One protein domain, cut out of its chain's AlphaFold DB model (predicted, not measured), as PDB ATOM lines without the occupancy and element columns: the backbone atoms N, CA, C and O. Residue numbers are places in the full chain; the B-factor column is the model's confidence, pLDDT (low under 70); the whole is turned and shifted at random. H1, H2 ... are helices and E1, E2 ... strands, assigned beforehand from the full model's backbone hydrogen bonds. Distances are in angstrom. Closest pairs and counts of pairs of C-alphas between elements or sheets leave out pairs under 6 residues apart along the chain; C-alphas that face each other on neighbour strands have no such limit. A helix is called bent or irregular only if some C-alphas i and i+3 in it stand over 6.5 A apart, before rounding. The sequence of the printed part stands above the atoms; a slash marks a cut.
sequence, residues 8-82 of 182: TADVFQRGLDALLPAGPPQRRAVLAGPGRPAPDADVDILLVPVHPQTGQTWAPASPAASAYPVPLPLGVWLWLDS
ATOM      1  N   THR A   8      33.638   7.490 -49.449       86.44
ATOM      2  CA  THR A   8      34.197   6.143 -49.645       86.44
ATOM      3  C   THR A   8      34.286   5.781 -51.133       86.44
ATOM      4  O   THR A   8      35.310   5.261 -51.577       86.44
ATOM      5  N   ALA A   9      33.264   6.098 -51.931       87.69
ATOM      6  CA  ALA A   9      33.317   5.915 -53.379       87.69
ATOM      7  C   ALA A   9      34.342   6.845 -54.030       87.69
ATOM      8  O   ALA A   9      35.130   6.379 -54.853       87.69
ATOM      9  N   ASP A  10      34.390   8.111 -53.616       84.31
ATOM     10  CA  ASP A  10      35.317   9.099 -54.184       84.31
ATOM     11  C   ASP A  10      36.787   8.690 -54.002       84.31
ATOM     12  O   ASP A  10      37.607   8.863 -54.908       84.31
ATOM     13  N   VAL A  11      37.119   8.102 -52.848       83.69
ATOM     14  CA  VAL A  11      38.481   7.657 -52.526       83.69
ATOM     15  C   VAL A  11      38.822   6.324 -53.195       83.69
ATOM     16  O   VAL A  11      39.909   6.183 -53.760       83.69
ATOM     17  N   PHE A  12      37.925   5.332 -53.141       86.25
ATOM     18  CA  PHE A  12      38.273   3.954 -53.512       86.25
ATOM     19  C   PHE A  12      37.774   3.518 -54.889       86.25
ATOM     20  O   PHE A  12      38.493   2.786 -55.575       86.25
ATOM     21  N   GLN A  13      36.582   3.943 -55.323       88.25
ATOM     22  CA  GLN A  13      35.950   3.400 -56.534       88.25
ATOM     23  C   GLN A  13      36.829   3.636 -57.766       88.25
ATOM     24  O   GLN A  13      37.074   2.708 -58.527       88.25
ATOM     25  N   ARG A  14      37.415   4.831 -57.898       83.12
ATOM     26  CA  ARG A  14      38.293   5.171 -59.028       83.12
ATOM     27  C   ARG A  14      39.537   4.284 -59.117       83.12
ATOM     28  O   ARG A  14      39.943   3.899 -60.211       83.12
ATOM     29  N   GLY A  15      40.167   3.986 -57.980       84.19
ATOM     30  CA  GLY A  15      41.320   3.086 -57.935       84.19
ATOM     31  C   GLY A  15      40.921   1.657 -58.298       84.19
ATOM     32  O   GLY A  15      41.605   1.003 -59.080       84.19
ATOM     33  N   LEU A  16      39.775   1.199 -57.792       86.44
ATOM     34  CA  LEU A  16      39.243  -0.127 -58.097       86.44
ATOM     35  C   LEU A  16      38.864  -0.274 -59.573       86.44
ATOM     36  O   LEU A  16      39.192  -1.295 -60.164       86.44
ATOM     37  N   ASP A  17      38.256   0.739 -60.186       84.44
ATOM     38  CA  ASP A  17      37.908   0.725 -61.613       84.44
ATOM     39  C   ASP A  17      39.154   0.708 -62.515       84.44
ATOM     40  O   ASP A  17      39.124   0.169 -63.619       84.44
ATOM     41  N   ALA A  18      40.271   1.283 -62.052       84.62
ATOM     42  CA  ALA A  18      41.535   1.271 -62.785       84.62
ATOM     43  C   ALA A  18      42.305  -0.055 -62.645       84.62
ATOM     44  O   ALA A  18      43.030  -0.442 -63.568       84.62
ATOM     45  N   LEU A  19      42.190  -0.715 -61.489       83.75
ATOM     46  CA  LEU A  19      42.945  -1.924 -61.147       83.75
ATOM     47  C   LEU A  19      42.194  -3.218 -61.475       83.75
ATOM     48  O   LEU A  19      42.831  -4.232 -61.761       83.75
ATOM     49  N   LEU A  20      40.862  -3.207 -61.431       82.88
ATOM     50  CA  LEU A  20      40.042  -4.383 -61.700       82.88
ATOM     51  C   LEU A  20      39.647  -4.449 -63.182       82.88
ATOM     52  O   LEU A  20      39.407  -3.416 -63.808       82.88
ATOM     53  N   PRO A  21      39.554  -5.658 -63.762       79.81
ATOM     54  CA  PRO A  21      39.053  -5.820 -65.119       79.81
ATOM     55  C   PRO A  21      37.616  -5.297 -65.228       79.81
ATOM     56  O   PRO A  21      36.805  -5.464 -64.313       79.81
ATOM     57  N   ALA A  22      37.302  -4.689 -66.371       75.44
ATOM     58  CA  ALA A  22      35.956  -4.220 -66.662       75.44
ATOM     59  C   ALA A  22      34.976  -5.407 -66.676       75.44
ATOM     60  O   ALA A  22      35.198  -6.405 -67.360       75.44
ATOM     61  N   GLY A  23      33.899  -5.302 -65.899       75.75
ATOM     62  CA  GLY A  23      32.893  -6.348 -65.751       75.75
ATOM     63  C   GLY A  23      31.906  -6.041 -64.620       75.75
ATOM     64  O   GLY A  23      32.136  -5.116 -63.832       75.75
ATOM     65  N   PRO A  24      30.794  -6.791 -64.524       74.31
ATOM     66  CA  PRO A  24      29.818  -6.597 -63.461       74.31
ATOM     67  C   PRO A  24      30.479  -6.757 -62.078       74.31
ATOM     68  O   PRO A  24      31.346  -7.617 -61.895       74.31
ATOM     69  N   PRO A  25      30.111  -5.927 -61.083       71.56
ATOM     70  CA  PRO A  25      30.731  -5.974 -59.769       71.56
ATOM     71  C   PRO A  25      30.379  -7.283 -59.056       71.56
ATOM     72  O   PRO A  25      29.274  -7.444 -58.560       71.56
ATOM     73  N   GLN A  26      31.351  -8.191 -58.966       81.50
ATOM     74  CA  GLN A  26      31.184  -9.484 -58.289       81.50
ATOM     75  C   GLN A  26      31.239  -9.399 -56.761       81.50
ATOM     76  O   GLN A  26      30.889 -10.362 -56.099       81.50
ATOM     77  N   ARG A  27      31.732  -8.279 -56.210       85.56
ATOM     78  CA  ARG A  27      31.901  -8.090 -54.765       85.56
ATOM     79  C   ARG A  27      31.393  -6.742 -54.284       85.56
ATOM     80  O   ARG A  27      31.606  -5.727 -54.972       85.56
ATOM     81  N   ARG A  28      30.782  -6.739 -53.099       88.44
ATOM     82  CA  ARG A  28      30.279  -5.554 -52.391       88.44
ATOM     83  C   ARG A  28      31.118  -5.280 -51.144       88.44
ATOM     84  O   ARG A  28      31.320  -6.166 -50.317       88.44
ATOM     85  N   ALA A  29      31.579  -4.041 -51.007       90.69
ATOM     86  CA  ALA A  29      32.191  -3.550 -49.778       90.69
ATOM     87  C   ALA A  29      31.219  -2.650 -49.014       90.69
ATOM     88  O   ALA A  29      30.470  -1.888 -49.632       90.69
ATOM     89  N   VAL A  30      31.269  -2.695 -47.680       91.25
ATOM     90  CA  VAL A  30      30.561  -1.750 -46.805       91.25
ATOM     91  C   VAL A  30      31.468  -1.190 -45.721       91.25
ATOM     92  O   VAL A  30      32.423  -1.833 -45.300       91.25
ATOM     93  N   LEU A  31      31.149   0.016 -45.257       91.19
ATOM     94  CA  LEU A  31      31.755   0.586 -44.063       91.19
ATOM     95  C   LEU A  31      31.072  -0.033 -42.839       91.19
ATOM     96  O   LEU A  31      29.855   0.076 -42.696       91.19
ATOM     97  N   ALA A  32      31.819  -0.704 -41.974       91.31
ATOM     98  CA  ALA A  32      31.290  -1.326 -40.764       91.31
ATOM     99  C   ALA A  32      32.081  -0.839 -39.553       91.31
ATOM    100  O   ALA A  32      33.272  -0.565 -39.656       91.31
ATOM    101  N   GLY A  33      31.424  -0.683 -38.409       89.81
ATOM    102  CA  GLY A  33      32.088  -0.169 -37.221       89.81
ATOM    103  C   GLY A  33      31.130   0.151 -36.080       89.81
ATOM    104  O   GLY A  33      29.926  -0.099 -36.180       89.81
ATOM    105  N   PRO A  34      31.663   0.686 -34.973       85.56
ATOM    106  CA  PRO A  34      30.882   0.984 -33.783       85.56
ATOM    107  C   PRO A  34      29.777   2.000 -34.100       85.56
ATOM    108  O   PRO A  34      30.010   2.979 -34.799       85.56
ATOM    109  N   GLY A  35      28.564   1.754 -33.597       84.31
ATOM    110  CA  GLY A  35      27.405   2.623 -33.830       84.31
ATOM    111  C   GLY A  35      26.735   2.475 -35.203       84.31
ATOM    112  O   GLY A  35      25.681   3.072 -35.414       84.31
ATOM    113  N   ARG A  36      27.282   1.659 -36.118       84.44
ATOM    114  CA  ARG A  36      26.631   1.318 -37.392       84.44
ATOM    115  C   ARG A  36      25.756   0.066 -37.259       84.44
ATOM    116  O   ARG A  36      26.041  -0.789 -36.415       84.44
ATOM    117  N   PRO A  37      24.713  -0.080 -38.096       83.12
ATOM    118  CA  PRO A  37      23.968  -1.330 -38.187       83.12
ATOM    119  C   PRO A  37      24.886  -2.491 -38.591       83.12
ATOM    120  O   PRO A  37      25.914  -2.295 -39.245       83.12
ATOM    121  N   ALA A  38      24.502  -3.705 -38.190       81.12
ATOM    122  CA  ALA A  38      25.207  -4.912 -38.595       81.12
ATOM    123  C   ALA A  38      25.225  -5.023 -40.134       81.12
ATOM    124  O   ALA A  38      24.221  -4.697 -40.771       81.12
ATOM    125  N   PRO A  39      26.350  -5.445 -40.734       82.06
ATOM    126  CA  PRO A  39      26.443  -5.595 -42.180       82.06
ATOM    127  C   PRO A  39      25.528  -6.723 -42.676       82.06
ATOM    128  O   PRO A  39      25.401  -7.756 -42.018       82.06
ATOM    129  N   ASP A  40      24.922  -6.523 -43.847       81.12
ATOM    130  CA  ASP A  40      24.093  -7.533 -44.509       81.12
ATOM    131  C   ASP A  40      24.909  -8.791 -44.857       81.12
ATOM    132  O   ASP A  40      26.123  -8.741 -45.074       81.12
ATOM    133  N   ALA A  41      24.231  -9.937 -44.950       78.31
ATOM    134  CA  ALA A  41      24.868 -11.225 -45.242       78.31
ATOM    135  C   ALA A  41      25.439 -11.331 -46.671       78.31
ATOM    136  O   ALA A  41      26.231 -12.229 -46.941       78.31
ATOM    137  N   ASP A  42      25.048 -10.438 -47.583       82.06
ATOM    138  CA  ASP A  42      25.506 -10.419 -48.976       82.06
ATOM    139  C   ASP A  42      26.736  -9.519 -49.201       82.06
ATOM    140  O   ASP A  42      27.110  -9.213 -50.336       82.06
ATOM    141  N   VAL A  43      27.366  -9.074 -48.112       87.19
ATOM    142  CA  VAL A  43      28.568  -8.250 -48.149       87.19
ATOM    143  C   VAL A  43      29.817  -9.124 -48.106       87.19
ATOM    144  O   VAL A  43      30.016  -9.912 -47.185       87.19
ATOM    145  N   ASP A  44      30.713  -8.920 -49.068       89.31
ATOM    146  CA  ASP A  44      31.964  -9.674 -49.167       89.31
ATOM    147  C   ASP A  44      33.116  -9.023 -48.400       89.31
ATOM    148  O   ASP A  44      34.073  -9.704 -48.032       89.31
ATOM    149  N   ILE A  45      33.088  -7.695 -48.226       90.62
ATOM    150  CA  ILE A  45      34.205  -6.913 -47.673       90.62
ATOM    151  C   ILE A  45      33.699  -5.874 -46.663       90.62
ATOM    152  O   ILE A  45      32.824  -5.065 -46.970       90.62
ATOM    153  N   LEU A  46      34.301  -5.847 -45.472       91.81
ATOM    154  CA  LEU A  46      33.992  -4.889 -44.407       91.81
ATOM    155  C   LEU A  46      35.168  -3.939 -44.192       91.81
ATOM    156  O   LEU A  46      36.224  -4.359 -43.738       91.81
ATOM    157  N   LEU A  47      34.988  -2.652 -44.466       92.12
ATOM    158  CA  LEU A  47      35.942  -1.617 -44.074       92.12
ATOM    159  C   LEU A  47      35.717  -1.294 -42.591       92.12
ATOM    160  O   LEU A  47      34.707  -0.676 -42.251       92.12
ATOM    161  N   VAL A  48      36.627  -1.734 -41.720       93.81
ATOM    162  CA  VAL A  48      36.444  -1.714 -40.256       93.81
ATOM    163  C   VAL A  48      37.531  -0.909 -39.551       93.81
ATOM    164  O   VAL A  48      38.683  -0.940 -39.983       93.81
ATOM    165  N   PRO A  49      37.219  -0.185 -38.462       94.88
ATOM    166  CA  PRO A  49      38.218   0.599 -37.763       94.88
ATOM    167  C   PRO A  49      39.148  -0.293 -36.937       94.88
ATOM    168  O   PRO A  49      38.735  -1.281 -36.327       94.88
ATOM    169  N   VAL A  50      40.408   0.112 -36.868       94.00
ATOM    170  CA  VAL A  50      41.409  -0.410 -35.944       94.00
ATOM    171  C   VAL A  50      41.495   0.516 -34.746       94.00
ATOM    172  O   VAL A  50      41.656   1.730 -34.893       94.00
ATOM    173  N   HIS A  51      41.421  -0.066 -33.557       91.75
ATOM    174  CA  HIS A  51      41.562   0.652 -32.304       91.75
ATOM    175  C   HIS A  51      42.981   1.247 -32.186       91.75
ATOM    176  O   HIS A  51      43.955   0.496 -32.255       91.75
ATOM    177  N   PRO A  52      43.145   2.566 -31.972       88.44
ATOM    178  CA  PRO A  52      44.457   3.207 -32.081       88.44
ATOM    179  C   PRO A  52      45.424   2.819 -30.957       88.44
ATOM    180  O   PRO A  52      46.624   2.747 -31.187       88.44
ATOM    181  N   GLN A  53      44.915   2.541 -29.753       90.94
ATOM    182  CA  GLN A  53      45.745   2.136 -28.613       90.94
ATOM    183  C   GLN A  53      46.088   0.639 -28.613       90.94
ATOM    184  O   GLN A  53      47.211   0.278 -28.285       90.94
ATOM    185  N   THR A  54      45.135  -0.239 -28.946       91.19
ATOM    186  CA  THR A  54      45.322  -1.697 -28.842       91.19
ATOM    187  C   THR A  54      45.699  -2.356 -30.165       91.19
ATOM    188  O   THR A  54      46.094  -3.517 -30.173       91.19
ATOM    189  N   GLY A  55      45.540  -1.660 -31.295       91.62
ATOM    190  CA  GLY A  55      45.712  -2.236 -32.630       91.62
ATOM    191  C   GLY A  55      44.658  -3.289 -32.989       91.62
ATOM    192  O   GLY A  55      44.757  -3.923 -34.038       91.62
ATOM    193  N   GLN A  56      43.647  -3.499 -32.143       93.00
ATOM    194  CA  GLN A  56      42.612  -4.495 -32.396       93.00
ATOM    195  C   GLN A  56      41.682  -4.019 -33.505       93.00
ATOM    196  O   GLN A  56      41.206  -2.884 -33.503       93.00
ATOM    197  N   THR A  57      41.412  -4.909 -34.454       91.94
ATOM    198  CA  THR A  57      40.428  -4.654 -35.504       91.94
ATOM    199  C   THR A  57      39.033  -4.826 -34.920       91.94
ATOM    200  O   THR A  57      38.763  -5.819 -34.242       91.94
ATOM    201  N   TRP A  58      38.154  -3.860 -35.168       90.88
ATOM    202  CA  TRP A  58      36.762  -3.961 -34.754       90.88
ATOM    203  C   TRP A  58      36.090  -5.164 -35.425       90.88
ATOM    204  O   TRP A  58      36.215  -5.362 -36.636       90.88
ATOM    205  N   ALA A  59      35.356  -5.946 -34.634       84.81
ATOM    206  CA  ALA A  59      34.577  -7.085 -35.097       84.81
ATOM    207  C   ALA A  59      33.108  -6.928 -34.669       84.81
ATOM    208  O   ALA A  59      32.843  -6.513 -33.536       84.81
ATOM    209  N   PRO A  60      32.144  -7.253 -35.546       77.69
ATOM    210  CA  PRO A  60      30.731  -7.216 -35.194       77.69
ATOM    211  C   PRO A  60      30.383  -8.320 -34.184       77.69
ATOM    212  O   PRO A  60      30.922  -9.424 -34.243       77.69
ATOM    213  N   ALA A  61      29.429  -8.044 -33.287       76.19
ATOM    214  CA  ALA A  61      28.954  -9.012 -32.289       76.19
ATOM    215  C   ALA A  61      28.289 -10.253 -32.917       76.19
ATOM    216  O   ALA A  61      28.307 -11.333 -32.334       76.19
ATOM    217  N   SER A  62      27.724 -10.100 -34.117       70.38
ATOM    218  CA  SER A  62      27.288 -11.203 -34.972       70.38
ATOM    219  C   SER A  62      28.160 -11.195 -36.230       70.38
ATOM    220  O   SER A  62      28.003 -10.305 -37.070       70.38
ATOM    221  N   PRO A  63      29.128 -12.118 -36.353       63.09
ATOM    222  CA  PRO A  63      29.981 -12.192 -37.527       63.09
ATOM    223  C   PRO A  63      29.157 -12.552 -38.765       63.09
ATOM    224  O   PRO A  63      28.564 -13.629 -38.825       63.09
ATOM    225  N   ALA A  64      29.172 -11.694 -39.786       65.06
ATOM    226  CA  ALA A  64      28.855 -12.124 -41.143       65.06
ATOM    227  C   ALA A  64      29.981 -13.079 -41.573       65.06
ATOM    228  O   ALA A  64      31.065 -12.639 -41.947       65.06
ATOM    229  N   ALA A  65      29.762 -14.386 -41.408       60.75
ATOM    230  CA  ALA A  65      30.815 -15.408 -41.407       60.75
ATOM    231  C   ALA A  65      31.677 -15.468 -42.687       60.75
ATOM    232  O   ALA A  65      32.765 -16.037 -42.656       60.75
ATOM    233  N   SER A  66      31.215 -14.888 -43.798       75.38
ATOM    234  CA  SER A  66      31.918 -14.859 -45.086       75.38
ATOM    235  C   SER A  66      32.605 -13.532 -45.417       75.38
ATOM    236  O   SER A  66      33.376 -13.485 -46.376       75.38
ATOM    237  N   ALA A  67      32.333 -12.452 -44.678       85.75
ATOM    238  CA  ALA A  67      32.789 -11.119 -45.054       85.75
ATOM    239  C   ALA A  67      34.242 -10.875 -44.608       85.75
ATOM    240  O   ALA A  67      34.592 -11.066 -43.443       85.75
ATOM    241  N   TYR A  68      35.095 -10.422 -45.527       88.88
ATOM    242  CA  TYR A  68      36.507 -10.157 -45.264       88.88
ATOM    243  C   TYR A  68      36.710  -8.773 -44.619       88.88
ATOM    244  O   TYR A  68      36.400  -7.760 -45.258       88.88
ATOM    245  N   PRO A  69      37.247  -8.682 -43.388       89.62
ATOM    246  CA  PRO A  69      37.531  -7.401 -42.758       89.62
ATOM    247  C   PRO A  69      38.810  -6.773 -43.332       89.62
ATOM    248  O   PRO A  69      39.881  -7.373 -43.323       89.62
ATOM    249  N   VAL A  70      38.699  -5.529 -43.785       92.38
ATOM    250  CA  VAL A  70      39.804  -4.663 -44.198       92.38
ATOM    251  C   VAL A  70      40.022  -3.624 -43.094       92.38
ATOM    252  O   VAL A  70      39.188  -2.727 -42.930       92.38
ATOM    253  N   PRO A  71      41.115  -3.738 -42.320       92.94
ATOM    254  CA  PRO A  71      41.403  -2.823 -41.228       92.94
ATOM    255  C   PRO A  71      41.774  -1.429 -41.748       92.94
ATOM    256  O   PRO A  71      42.662  -1.280 -42.589       92.94
ATOM    257  N   LEU A  72      41.128  -0.401 -41.205       92.50
ATOM    258  CA  LEU A  72      41.421   1.007 -41.451       92.50
ATOM    259  C   LEU A  72      41.835   1.696 -40.145       92.50
ATOM    260  O   LEU A  72      41.195   1.474 -39.119       92.50
ATOM    261  N   PRO A  73      42.848   2.580 -40.146       92.50
ATOM    262  CA  PRO A  73      43.118   3.430 -38.989       92.50
ATOM    263  C   PRO A  73      41.859   4.204 -38.576       92.50
ATOM    264  O   PRO A  73      41.179   4.762 -39.441       92.50
ATOM    265  N   LEU A  74      41.562   4.279 -37.270       90.62
ATOM    266  CA  LEU A  74      40.320   4.888 -36.766       90.62
ATOM    267  C   LEU A  74      40.059   6.291 -37.335       90.62
ATOM    268  O   LEU A  74      38.933   6.594 -37.709       90.62
ATOM    269  N   GLY A  75      41.096   7.128 -37.454       88.12
ATOM    270  CA  GLY A  75      40.962   8.466 -38.035       88.12
ATOM    271  C   GLY A  75      40.467   8.441 -39.484       88.12
ATOM    272  O   GLY A  75      39.546   9.173 -39.822       88.12
ATOM    273  N   VAL A  76      41.015   7.556 -40.322       89.75
ATOM    274  CA  VAL A  76      40.574   7.396 -41.721       89.75
ATOM    275  C   VAL A  76      39.138   6.888 -41.768       89.75
ATOM    276  O   VAL A  76      38.330   7.398 -42.533       89.75
ATOM    277  N   TRP A  77      38.805   5.910 -40.926       92.94
ATOM    278  CA  TRP A  77      37.454   5.365 -40.864       92.94
ATOM    279  C   TRP A  77      36.420   6.429 -40.466       92.94
ATOM    280  O   TRP A  77      35.396   6.549 -41.132       92.94
ATOM    281  N   LEU A  78      36.713   7.254 -39.453       89.88
ATOM    282  CA  LEU A  78      35.837   8.353 -39.023       89.88
ATOM    283  C   LEU A  78      35.616   9.382 -40.136       89.88
ATOM    284  O   LEU A  78      34.496   9.842 -40.328       89.88
ATOM    285  N   TRP A  79      36.665   9.698 -40.898       87.12
ATOM    286  CA  TRP A  79      36.562  10.577 -42.064       87.12
ATOM    287  C   TRP A  79      35.636  10.022 -43.150       87.12
ATOM    288  O   TRP A  79      34.951  10.794 -43.814       87.12
ATOM    289  N   LEU A  80      35.608   8.701 -43.335       89.50
ATOM    290  CA  LEU A  80      34.728   8.042 -44.302       89.50
ATOM    291  C   LEU A  80      33.284   7.913 -43.799       89.50
ATOM    292  O   LEU A  80      32.361   7.989 -44.609       89.50
ATOM    293  N   ASP A  81      33.097   7.698 -42.494       88.62
ATOM    294  CA  ASP A  81      31.781   7.509 -41.873       88.62
ATOM    295  C   ASP A  81      31.024   8.826 -41.699       88.62
ATOM    296  O   ASP A  81      29.857   8.944 -42.070       88.62
ATOM    297  N   SER A  82      31.716   9.835 -41.178       83.50
ATOM    298  CA  SER A  82      31.180  11.166 -40.944       83.50
ATOM    299  C   SER A  82      32.191  12.190 -41.450       83.50
ATOM    300  O   SER A  82      32.942  12.761 -40.651       83.50
TER     301      SER A  82
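AT A GLANCE: This is residues 8 to 82 of the 182 residues of an uncharacterized protein of Streptomyces avermitilis (UniProt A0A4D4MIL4). A small sheet of three parallel strands, E1, E2 and E3, has the short helix H2 over one face, and the longer helix H1 lies off to one end, where residues 18 to 24, of which 18 and 19 belong to H1, stick out. Long loops, residues 32 to 44 and 51 to 67, join E1 to E2 and E2 to E3. The printed part has 75 residues, with two named helices and three named strands in the order H1, E1, E2, E3, H2; the sheet runs E1, E2, E3, and the class is mixed, helices and strands, with under half of the residues in named elements. The whole is compact, with a radius of gyration of the C-alphas of 13.0 A, yet elongated in outline, spanning 39 by 25 by 20 A along its three main axes.

HOW THE PARTS SIT: The first element is H1, residues 8 to 19, which is only just irregular: C-alphas 11 and 14 are 7.0 A apart. After a short link of 9 residues comes E1, residues 29 to 31, an edge strand of the sheet. Its neighbour is E2, residues 45 to 50, the inner strand. E1 and E2 are parallel, with 31 degrees between their directions. Their C-alphas 29 and 45 face each other at 4.4 A, and N 30 and O 45, at 2.9 A, and N 47 and O 30, at 2.8 A, are within hydrogen-bond range. E3, residues 68 to 73, is the other edge strand and is parallel to E2, with 33 degrees between their directions. C-alphas 46 and 69 face each other at 4.6 A, and among the pairs within hydrogen-bond range are N 50 and O 72, at 2.7 A, and N 70 and O 46, at 2.7 A. H2, residues 74 to 81, follows E3 by a tight link with no residue between them. H2 is on the sheet at a height over the sheet of 7.5 A. It lies over E2 and runs slantwise to the strands, at 37 degrees to E2 on the local plane. The closest C-alphas of E2 and H2 are those of Pro 49 and Leu 74, 4.9 A apart. H1 is not on the sheet, but only just, with 4 pairs of C-alphas within 10 A. It is apart from E2 and E3. H1 and H2 are close but not clearly touching, about perpendicular at 84 degrees, and their closest C-alphas, those of Thr 8 and Leu 80, are 5.7 A apart. In H2 every O i to N i+4 pair is within hydrogen-bond range; in H1 6 of 8 are.

IN THESE COORDINATES: H1 begins at C-alpha 8, at (34.197, 6.143, -49.645), and reaches 16.5 A to C-alpha 19, at (42.945, -1.924, -61.147). E1, residues 29 to 31, is 7.1 A long. E2, residues 45 to 50, is 15.2 A long, and E3, residues 68 to 73, is 16.4 A long. H2, residues 74 to 81, measures 10.3 A and ends at C-alpha 81, at (31.781, 7.509, -41.873).

THE WHOLE: The two C-alphas farthest apart are those of Gly 23 and Gln 53, at 40.2 A, while those of Thr 8 and Ser 82, the first and last printed, are 10.5 A apart. The printed part has no cut. The links from E1 to E2, with 13 residues, and from E2 to E3, with 17, are long. Residues 18 to 24, of which 18 and 19 belong to H1, stand free. The mean pLDDT of the printed part is 85.4, and the model's confidence is under 70 at residues 63 to 65.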